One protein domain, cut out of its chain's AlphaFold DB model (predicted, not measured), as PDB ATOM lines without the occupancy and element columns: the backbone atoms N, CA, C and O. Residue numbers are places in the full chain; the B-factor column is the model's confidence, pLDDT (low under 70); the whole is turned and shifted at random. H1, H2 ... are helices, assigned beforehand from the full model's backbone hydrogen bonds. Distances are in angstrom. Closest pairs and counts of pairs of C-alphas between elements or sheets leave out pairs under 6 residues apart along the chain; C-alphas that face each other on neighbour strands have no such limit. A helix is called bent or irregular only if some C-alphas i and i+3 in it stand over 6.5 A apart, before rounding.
ATOM      1  N   ASP A 115     -14.753  23.345  60.906       97.81
ATOM      2  CA  ASP A 115     -15.945  23.639  60.106       97.81
ATOM      3  C   ASP A 115     -16.312  25.128  60.165       97.81
ATOM      4  O   ASP A 115     -16.630  25.732  59.141       97.81
ATOM      5  N   LEU A 116     -16.198  25.745  61.345       98.00
ATOM      6  CA  LEU A 116     -16.387  27.187  61.508       98.00
ATOM      7  C   LEU A 116     -15.344  27.991  60.716       98.00
ATOM      8  O   LEU A 116     -15.683  28.997  60.091       98.00
ATOM      9  N   MET A 117     -14.074  27.576  60.746       98.00
ATOM     10  CA  MET A 117     -13.015  28.236  59.980       98.00
ATOM     11  C   MET A 117     -13.233  28.076  58.481       98.00
ATOM     12  O   MET A 117     -13.133  29.063  57.764       98.00
ATOM     13  N   LEU A 118     -13.631  26.890  58.026       97.25
ATOM     14  CA  LEU A 118     -13.942  26.632  56.626       97.25
ATOM     15  C   LEU A 118     -15.107  27.504  56.136       97.25
ATOM     16  O   LEU A 118     -15.027  28.091  55.063       97.25
ATOM     17  N   GLN A 119     -16.171  27.649  56.933       97.81
ATOM     18  CA  GLN A 119     -17.278  28.558  56.613       97.81
ATOM     19  C   GLN A 119     -16.798  30.002  56.487       97.81
ATOM     20  O   GLN A 119     -17.083  30.674  55.497       97.81
ATOM     21  N   LYS A 120     -16.006  30.460  57.460       98.00
ATOM     22  CA  LYS A 120     -15.440  31.807  57.443       98.00
ATOM     23  C   LYS A 120     -14.529  32.027  56.233       98.00
ATOM     24  O   LYS A 120     -14.536  33.116  55.663       98.00
ATOM     25  N   GLU A 121     -13.735  31.034  55.853       97.19
ATOM     26  CA  GLU A 121     -12.885  31.094  54.663       97.19
ATOM     27  C   GLU A 121     -13.730  31.230  53.399       97.19
ATOM     28  O   GLU A 121     -13.484  32.141  52.615       97.19
ATOM     29  N   LEU A 122     -14.770  30.407  53.240       95.75
ATOM     30  CA  LEU A 122     -15.671  30.464  52.087       95.75
ATOM     31  C   LEU A 122     -16.362  31.827  51.966       95.75
ATOM     32  O   LEU A 122     -16.354  32.417  50.887       95.75
ATOM     33  N   GLU A 123     -16.895  32.360  53.068       96.38
ATOM     34  CA  GLU A 123     -17.589  33.656  53.099       96.38
ATOM     35  C   GLU A 123     -16.677  34.834  52.739       96.38
ATOM     36  O   GLU A 123     -17.118  35.792  52.105       96.38
ATOM     37  N   ASN A 124     -15.409  34.768  53.148       95.94
ATOM     38  CA  ASN A 124     -14.437  35.833  52.907       95.94
ATOM     39  C   ASN A 124     -13.612  35.628  51.628       95.94
ATOM     40  O   ASN A 124     -12.807  36.494  51.275       95.94
ATOM     41  N   SER A 125     -13.780  34.499  50.941       95.88
ATOM     42  CA  SER A 125     -13.060  34.197  49.707       95.88
ATOM     43  C   SER A 125     -13.737  34.818  48.486       95.88
ATOM     44  O   SER A 125     -14.960  34.936  48.397       95.88
ATOM     45  N   LEU A 126     -12.922  35.228  47.513       95.50
ATOM     46  CA  LEU A 126     -13.420  35.555  46.182       95.50
ATOM     47  C   LEU A 126     -13.663  34.264  45.403       95.50
ATOM     48  O   LEU A 126     -12.987  33.260  45.630       95.50
ATOM     49  N   ARG A 127     -14.575  34.327  44.426       94.69
ATOM     50  CA  ARG A 127     -14.814  33.197  43.525       94.69
ATOM     51  C   ARG A 127     -13.534  32.805  42.801       94.69
ATOM     52  O   ARG A 127     -12.863  33.666  42.230       94.69
ATOM     53  N   CYS A 128     -13.227  31.514  42.797       94.88
ATOM     54  CA  CYS A 128     -12.040  31.009  42.116       94.88
ATOM     55  C   CYS A 128     -12.269  30.875  40.601       94.88
ATOM     56  O   CYS A 128     -13.403  30.869  40.118       94.88
ATOM     57  N   ASP A 129     -11.188  30.724  39.834       95.44
ATOM     58  CA  ASP A 129     -11.257  30.624  38.369       95.44
ATOM     59  C   ASP A 129     -12.141  29.463  37.891       95.44
ATOM     60  O   ASP A 129     -12.827  29.583  36.875       95.44
ATOM     61  N   PHE A 130     -12.172  28.357  38.642       95.00
ATOM     62  CA  PHE A 130     -13.038  27.215  38.353       95.00
ATOM     63  C   PHE A 130     -14.524  27.587  38.459       95.00
ATOM     64  O   PHE A 130     -15.291  27.332  37.533       95.00
ATOM     65  N   GLU A 131     -14.925  28.267  39.534       94.56
ATOM     66  CA  GLU A 131     -16.308  28.726  39.722       94.56
ATOM     67  C   GLU A 131     -16.704  29.785  38.688       94.56
ATOM     68  O   GLU A 131     -17.831  29.796  38.189       94.56
ATOM     69  N   LEU A 132     -15.778  30.685  38.343       95.00
ATOM     70  CA  LEU A 132     -15.997  31.689  37.304       95.00
ATOM     71  C   LEU A 132     -16.172  31.044  35.922       95.00
ATOM     72  O   LEU A 132     -17.025  31.486  35.148       95.00
ATOM     73  N   ARG A 133     -15.400  29.994  35.617       93.56
ATOM     74  CA  ARG A 133     -15.552  29.190  34.396       93.56
ATOM     75  C   ARG A 133     -16.892  28.466  34.384       93.56
ATOM     76  O   ARG A 133     -17.613  28.584  33.402       93.56
ATOM     77  N   GLN A 134     -17.276  27.823  35.482       94.44
ATOM     78  CA  GLN A 134     -18.561  27.135  35.586       94.44
ATOM     79  C   GLN A 134     -19.746  28.081  35.326       94.44
ATOM     80  O   GLN A 134     -20.623  27.771  34.520       94.44
ATOM     81  N   LEU A 135     -19.744  29.276  35.925       94.31
ATOM     82  CA  LEU A 135     -20.776  30.287  35.666       94.31
ATOM     83  C   LEU A 135     -20.821  30.745  34.201       94.31
ATOM     84  O   LEU A 135     -21.895  31.055  33.675       94.31
ATOM     85  N   ARG A 136     -19.654  30.854  33.555       92.00
ATOM     86  CA  ARG A 136     -19.555  31.221  32.139       92.00
ATOM     87  C   ARG A 136     -20.138  30.120  31.263       92.00
ATOM     88  O   ARG A 136     -20.975  30.416  30.416       92.00
ATOM     89  N   ASP A 137     -19.751  28.876  31.515       92.50
ATOM     90  CA  ASP A 137     -20.217  27.723  30.757       92.50
ATOM     91  C   ASP A 137     -21.746  27.567  30.866       92.50
ATOM     92  O   ASP A 137     -22.428  27.394  29.855       92.50
ATOM     93  N   GLU A 138     -22.312  27.725  32.068       92.06
ATOM     94  CA  GLU A 138     -23.766  27.710  32.289       92.06
ATOM     95  C   GLU A 138     -24.492  28.819  31.517       92.06
ATOM     96  O   GLU A 138     -25.585  28.605  30.985       92.06
ATOM     97  N   ARG A 139     -23.900  30.018  31.450       91.38
ATOM     98  CA  ARG A 139     -24.461  31.139  30.689       91.38
ATOM     99  C   ARG A 139     -24.472  30.834  29.194       91.38
ATOM    100  O   ARG A 139     -25.496  31.045  28.550       91.38
ATOM    101  N   LEU A 140     -23.364  30.319  28.660       88.19
ATOM    102  CA  LEU A 140     -23.241  29.962  27.244       88.19
ATOM    103  C   LEU A 140     -24.192  28.821  26.858       88.19
ATOM    104  O   LEU A 140     -24.805  28.868  25.793       88.19
ATOM    105  N   LEU A 141     -24.363  27.824  27.731       88.75
ATOM    106  CA  LEU A 141     -25.318  26.728  27.534       88.75
ATOM    107  C   LEU A 141     -26.759  27.237  27.453       88.75
ATOM    108  O   LEU A 141     -27.462  26.910  26.497       88.75
ATOM    109  N   LYS A 142     -27.174  28.091  28.397       89.88
ATOM    110  CA  LYS A 142     -28.518  28.694  28.406       89.88
ATOM    111  C   LYS A 142     -28.774  29.543  27.166       89.88
ATOM    112  O   LYS A 142     -29.855  29.474  26.588       89.88
ATOM    113  N   GLU A 143     -27.787  30.325  26.739       87.25
ATOM    114  CA  GLU A 143     -27.915  31.153  25.538       87.25
ATOM    115  C   GLU A 143     -28.037  30.291  24.278       87.25
ATOM    116  O   GLU A 143     -28.920  30.500  23.448       87.25
ATOM    117  N   ARG A 144     -27.222  29.237  24.172       85.12
ATOM    118  CA  ARG A 144     -27.312  28.270  23.076       85.12
ATOM    119  C   ARG A 144     -28.668  27.566  23.036       85.12
ATOM    120  O   ARG A 144     -29.164  27.273  21.952       85.12
ATOM    121  N   GLU A 145     -29.248  27.247  24.189       87.06
ATOM    122  CA  GLU A 145     -30.587  26.660  24.272       87.06
ATOM    123  C   GLU A 145     -31.670  27.627  23.786       87.06
ATOM    124  O   GLU A 145     -32.518  27.210  23.000       87.06
ATOM    125  N   ARG A 146     -31.607  28.910  24.162       86.19
ATOM    126  CA  ARG A 146     -32.540  29.947  23.681       86.19
ATOM    127  C   ARG A 146     -32.478  30.121  22.166       86.19
ATOM    128  O   ARG A 146     -33.493  30.002  21.494       86.19
ATOM    129  N   LEU A 147     -31.274  30.260  21.616       83.19
ATOM    130  CA  LEU A 147     -31.061  30.430  20.175       83.19
ATOM    131  C   LEU A 147     -31.533  29.226  19.349       83.19
ATOM    132  O   LEU A 147     -32.016  29.380  18.229       83.19
ATOM    133  N   LYS A 148     -31.431  28.007  19.897       81.44
ATOM    134  CA  LYS A 148     -32.006  26.811  19.263       81.44
ATOM    135  C   LYS A 148     -33.533  26.866  19.189       81.44
ATOM    136  O   LYS A 148     -34.086  26.296  18.252       81.44
ATOM    137  N   MET A 149     -34.192  27.498  20.161       78.19
ATOM    138  CA  MET A 149     -35.651  27.662  20.176       78.19
ATOM    139  C   MET A 149     -36.103  28.778  19.233       78.19
ATOM    140  O   MET A 149     -37.082  28.597  18.516       78.19
ATOM    141  N   ASP A 150     -35.353  29.880  19.175       77.50
ATOM    142  CA  ASP A 150     -35.693  31.050  18.353       77.50
ATOM    143  C   ASP A 150     -35.332  30.873  16.863       77.50
ATOM    144  O   ASP A 150     -35.666  31.707  16.025       77.50
ATOM    145  N   GLY A 151     -34.667  29.770  16.496       66.38
ATOM    146  CA  GLY A 151     -34.351  29.415  15.106       66.38
ATOM    147  C   GLY A 151     -33.280  30.291  14.443       66.38
ATOM    148  O   GLY A 151     -32.870  30.014  13.313       66.38
ATOM    149  N   GLU A 152     -32.780  31.312  15.140       63.94
ATOM    150  CA  GLU A 152     -31.694  32.170  14.683       63.94
ATOM    151  C   GLU A 152     -30.328  31.521  14.948       63.94
ATOM    152  O   GLU A 152     -29.952  31.187  16.074       63.94
ATOM    153  N   ARG A 153     -29.524  31.374  13.887       54.69
ATOM    154  CA  ARG A 153     -28.099  31.038  14.005       54.69
ATOM    155  C   ARG A 153     -27.335  32.271  14.484       54.69
ATOM    156  O   ARG A 153     -26.674  32.930  13.682       54.69
ATOM    157  N   ALA A 154     -27.392  32.588  15.773       57.41
ATOM    158  CA  ALA A 154     -26.434  33.542  16.311       57.41
ATOM    159  C   ALA A 154     -25.032  32.916  16.281       57.41
ATOM    160  O   ALA A 154     -24.806  31.782  16.714       57.41
ATOM    161  N   ASN A 155     -24.095  33.671  15.716       57.69
ATOM    162  CA  ASN A 155     -22.677  33.356  15.670       57.69
ATOM    163  C   ASN A 155     -22.104  33.470  17.095       57.69
ATOM    164  O   ASN A 155     -21.618  34.528  17.488       57.69
ATOM    165  N   LEU A 156     -22.237  32.411  17.901       61.06
ATOM    166  CA  LEU A 156     -21.608  32.333  19.221       61.06
ATOM    167  C   LEU A 156     -20.088  32.344  19.020       61.06
ATOM    168  O   LEU A 156     -19.503  31.359  18.581       61.06
ATOM    169  N   GLN A 157     -19.468  33.490  19.300       58.44
ATOM    170  CA  GLN A 157     -18.037  33.730  19.095       58.44
ATOM    171  C   GLN A 157     -17.156  32.905  20.056       58.44
ATOM    172  O   GLN A 157     -15.977  32.695  19.778       58.44
ATOM    173  N   GLU A 158     -17.711  32.447  21.184       66.62
ATOM    174  CA  GLU A 158     -17.003  31.646  22.184       66.62
ATOM    175  C   GLU A 158     -17.286  30.151  21.983       66.62
ATOM    176  O   GLU A 158     -18.414  29.678  22.146       66.62
ATOM    177  N   GLU A 159     -16.243  29.397  21.635       68.38
ATOM    178  CA  GLU A 159     -16.286  27.938  21.598       68.38
ATOM    179  C   GLU A 159     -16.292  27.395  23.033       68.38
ATOM    180  O   GLU A 159     -15.373  27.648  23.816       68.38
ATOM    181  N   ILE A 160     -17.343  26.650  23.390       72.12
ATOM    182  CA  ILE A 160     -17.391  25.921  24.659       72.12
ATOM    183  C   ILE A 160     -16.360  24.793  24.558       72.12
ATOM    184  O   ILE A 160     -16.553  23.849  23.790       72.12
ATOM    185  N   GLY A 161     -15.266  24.910  25.312       79.50
ATOM    186  CA  GLY A 161     -14.274  23.847  25.468       79.50
ATOM    187  C   GLY A 161     -14.818  22.668  26.287       79.50
ATOM    188  O   GLY A 161     -16.009  22.359  26.272       79.50
ATOM    189  N   ILE A 162     -13.955  21.995  27.048       83.81
ATOM    190  CA  ILE A 162     -14.431  21.020  28.040       83.81
ATOM    191  C   ILE A 162     -15.246  21.784  29.095       83.81
ATOM    192  O   ILE A 162     -14.855  22.872  29.511       83.81
ATOM    193  N   LEU A 163     -16.388  21.248  29.508       90.31
ATOM    194  CA  LEU A 163     -17.245  21.867  30.517       90.31
ATOM    195  C   LEU A 163     -16.645  21.664  31.915       90.31
ATOM    196  O   LEU A 163     -16.200  20.559  32.228       90.31
ATOM    197  N   ALA A 164     -16.686  22.685  32.776       92.38
ATOM    198  CA  ALA A 164     -16.195  22.570  34.155       92.38
ATOM    199  C   ALA A 164     -16.805  21.378  34.930       92.38
ATOM    200  O   ALA A 164     -16.102  20.710  35.684       92.38
ATOM    201  N   SER A 165     -18.080  21.045  34.694       91.31
ATOM    202  CA  SER A 165     -18.730  19.885  35.326       91.31
ATOM    203  C   SER A 165     -18.221  18.532  34.814       91.31
ATOM    204  O   SER A 165     -18.208  17.558  35.564       91.31
ATOM    205  N   VAL A 166     -17.759  18.461  33.560       94.06
ATOM    206  CA  VAL A 166     -17.129  17.249  33.005       94.06
ATOM    207  C   VAL A 166     -15.753  17.041  33.633       94.06
ATOM    208  O   VAL A 166     -15.399  15.913  33.979       94.06
ATOM    209  N   ASP A 167     -14.993  18.124  33.824       95.38
ATOM    210  CA  ASP A 167     -13.719  18.079  34.551       95.38
ATOM    211  C   ASP A 167     -13.932  17.593  35.998       95.38
ATOM    212  O   ASP A 167     -13.222  16.692  36.449       95.38
ATOM    213  N   GLU A 168     -14.956  18.101  36.697       95.00
ATOM    214  CA  GLU A 168     -15.295  17.667  38.061       95.00
ATOM    215  C   GLU A 168     -15.616  16.163  38.133       95.00
ATOM    216  O   GLU A 168     -15.138  15.452  39.023       95.00
ATOM    217  N   GLU A 169     -16.392  15.648  37.176       96.69
ATOM    218  CA  GLU A 169     -16.722  14.224  37.108       96.69
ATOM    219  C   GLU A 169     -15.474  13.365  36.850       96.69
ATOM    220  O   GLU A 169     -15.290  12.318  37.479       96.69
ATOM    221  N   ASN A 170     -14.588  13.816  35.959       97.50
ATOM    222  CA  ASN A 170     -13.327  13.135  35.678       97.50
ATOM    223  C   ASN A 170     -12.425  13.090  36.913       97.50
ATOM    224  O   ASN A 170     -11.882  12.031  37.230       97.50
ATOM    225  N   TRP A 171     -12.303  14.196  37.652       96.88
ATOM    226  CA  TRP A 171     -11.537  14.230  38.900       96.88
ATOM    227  C   TRP A 171     -12.129  13.318  39.968       96.88
ATOM    228  O   TRP A 171     -11.383  12.653  40.684       96.88
ATOM    229  N   ARG A 172     -13.459  13.222  40.051       96.75
ATOM    230  CA  ARG A 172     -14.128  12.302  40.978       96.75
ATOM    231  C   ARG A 172     -13.818  10.842  40.645       96.75
ATOM    232  O   ARG A 172     -13.393  10.094  41.523       96.75
ATOM    233  N   LYS A 173     -13.936  10.456  39.369       97.50
ATOM    234  CA  LYS A 173     -13.590   9.105  38.886       97.50
ATOM    235  C   LYS A 173     -12.125   8.763  39.148       97.50
ATOM    236  O   LYS A 173     -11.808   7.646  39.550       97.50
ATOM    237  N   GLU A 174     -11.239   9.727  38.923       97.12
ATOM    238  CA  GLU A 174      -9.811   9.582  39.181       97.12
ATOM    239  C   GLU A 174      -9.527   9.377  40.673       97.12
ATOM    240  O   GLU A 174      -8.817   8.445  41.051       97.12
ATOM    241  N   ALA A 175     -10.136  10.198  41.531       94.94
ATOM    242  CA  ALA A 175      -9.999  10.077  42.975       94.94
ATOM    243  C   ALA A 175     -10.468   8.701  43.476       94.94
ATOM    244  O   ALA A 175      -9.785   8.079  44.292       94.94
ATOM    245  N   ASP A 176     -11.586   8.193  42.958       94.75
ATOM    246  CA  ASP A 176     -12.103   6.867  43.310       94.75
ATOM    247  C   ASP A 176     -11.169   5.743  42.843       94.75
ATOM    248  O   ASP A 176     -10.934   4.778  43.581       94.75
ATOM    249  N   ARG A 177     -10.573   5.883  41.650       95.81
ATOM    250  CA  ARG A 177      -9.563   4.942  41.147       95.81
ATOM    251  C   ARG A 177      -8.356   4.884  42.078       95.81
ATOM    252  O   ARG A 177      -7.985   3.793  42.508       95.81
ATOM    253  N   ILE A 178      -7.799   6.041  42.434       93.62
ATOM    254  CA  ILE A 178      -6.629   6.149  43.317       93.62
ATOM    255  C   ILE A 178      -6.938   5.560  44.698       93.62
ATOM    256  O   ILE A 178      -6.144   4.787  45.234       93.62
ATOM    257  N   ARG A 179      -8.107   5.874  45.275       90.94
ATOM    258  CA  ARG A 179      -8.530   5.325  46.575       90.94
ATOM    259  C   ARG A 179      -8.591   3.802  46.557       90.94
ATOM    260  O   ARG A 179      -8.132   3.168  47.507       90.94
ATOM    261  N   LYS A 180      -9.122   3.220  45.477       89.88
ATOM    262  CA  LYS A 180      -9.217   1.768  45.301       89.88
ATOM    263  C   LYS A 180      -7.848   1.115  45.124       89.88
ATOM    264  O   LYS A 180      -7.588   0.086  45.745       89.88
ATOM    265  N   GLU A 181      -6.992   1.699  44.291       90.94
ATOM    266  CA  GLU A 181      -5.657   1.178  43.990       90.94
ATOM    267  C   GLU A 181      -4.753   1.185  45.227       90.94
ATOM    268  O   GLU A 181      -4.165   0.162  45.577       90.94
ATOM    269  N   LEU A 182      -4.707   2.313  45.937       86.50
ATOM    270  CA  LEU A 182      -3.845   2.496  47.104       86.50
ATOM    271  C   LEU A 182      -4.445   1.944  48.406       86.50
ATOM    272  O   LEU A 182      -3.761   1.914  49.426       86.50
ATOM    273  N   GLY A 183      -5.712   1.517  48.405       82.19
ATOM    274  CA  GLY A 183      -6.395   1.056  49.617       82.19
ATOM    275  C   GLY A 183      -6.457   2.128  50.708       82.19
ATOM    276  O   GLY A 183      -6.342   1.810  51.889       82.19
ATOM    277  N   ILE A 184      -6.598   3.404  50.331       78.88
ATOM    278  CA  ILE A 184      -6.631   4.521  51.285       78.88
ATOM    279  C   ILE A 184      -7.853   4.353  52.195       78.88
ATOM    280  O   ILE A 184      -8.990   4.419  51.730       78.88
ATOM    281  N   GLY A 185      -7.608   4.158  53.492       71.44
ATOM    282  CA  GLY A 185      -8.635   3.872  54.501       71.44
ATOM    283  C   GLY A 185      -8.651   2.418  54.983       71.44
ATOM    284  O   GLY A 185      -9.243   2.137  56.020       71.44
TER     285      GLY A 185
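What this domain is: This is residues 115 to 185 of the 193 residues of the protein "MRP-L46 domain-containing protein" of Onchocerca flexuosa (UniProt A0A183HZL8). The model is an open, three-armed shape, with the long helix H2 as one arm and H3 and the shorter H1 as two separate arms on the side of H2's first residues. From the far end of H2 a long link, residues 151 to 163, folds back to the first part of H2, where H3 starts and runs away from it; residues 115 to 129, of which 115 to 124 belong to H1, stick out free, and so do residues 169 to 175 of H3 and residues 177 to 183, of which 177 to 182 belong to H3. The printed part has 71 residues with three named helices, in the order H1, H2, H3, and no named strand; the class is all helix. The whole is extended, with a radius of gyration of the C-alphas of 18.0 A, and its flat outline spans 54 by 35 by 18 A.

Where its parts are: The longest helix, H2, holds residues 129 to 150 and measures 31.6 A from first to last C-alpha; C-alpha 129 is at (-11.257, 30.624, 38.369) and C-alpha 150 is at (-35.693, 31.050, 18.353). H3, residues 164 to 182, measures 26.9 A and ends with C-alpha 182 at (-3.845, 2.496, 47.104). H1, residues 115 to 124, measures 14.2 A and begins with C-alpha 115 at (-15.945, 23.639, 60.106). None of the three helices is bent or irregular.

How they stand to each other: H2 touches H3, with 5 pairs of C-alphas within 8 A. The closest C-alphas of the two are those of Gln 134 and Ala 164, 5.3 A apart. H2 touches H3 with residues 130 to 137 alone, H3 touches H2 with residues 164 to 165 alone, and the two centres are 24.4 A apart. Their lines stand at a steep tilt of 50 degrees, and they run opposite ways. H1 touches no helix: it is apart from H3, and also apart from H2, which follows it in the chain. In H1, H2 and H3 every pair of backbone O i and N i+4 is within hydrogen-bond range.

The domain as a whole: The two C-alphas farthest apart are those of Glu 152 and Gly 185, at 54.0 A, while the first and last printed C-alphas, of Asp 115 and Gly 185, are 21.8 A apart. Without the stretches that stand free, the body has 42 residues and spans 54 by 17 by 14 A. The printed part has no cut; it begins at residue 115 and ends at residue 185 of a full chain of 193 residues. The link from H1 to H2, 4 residues, is tight, and the link from H2 to H3, 13 residues, is long. The mean pLDDT of the printed part is 87.6, and the residues under 70 are 151 to 159, in that long link.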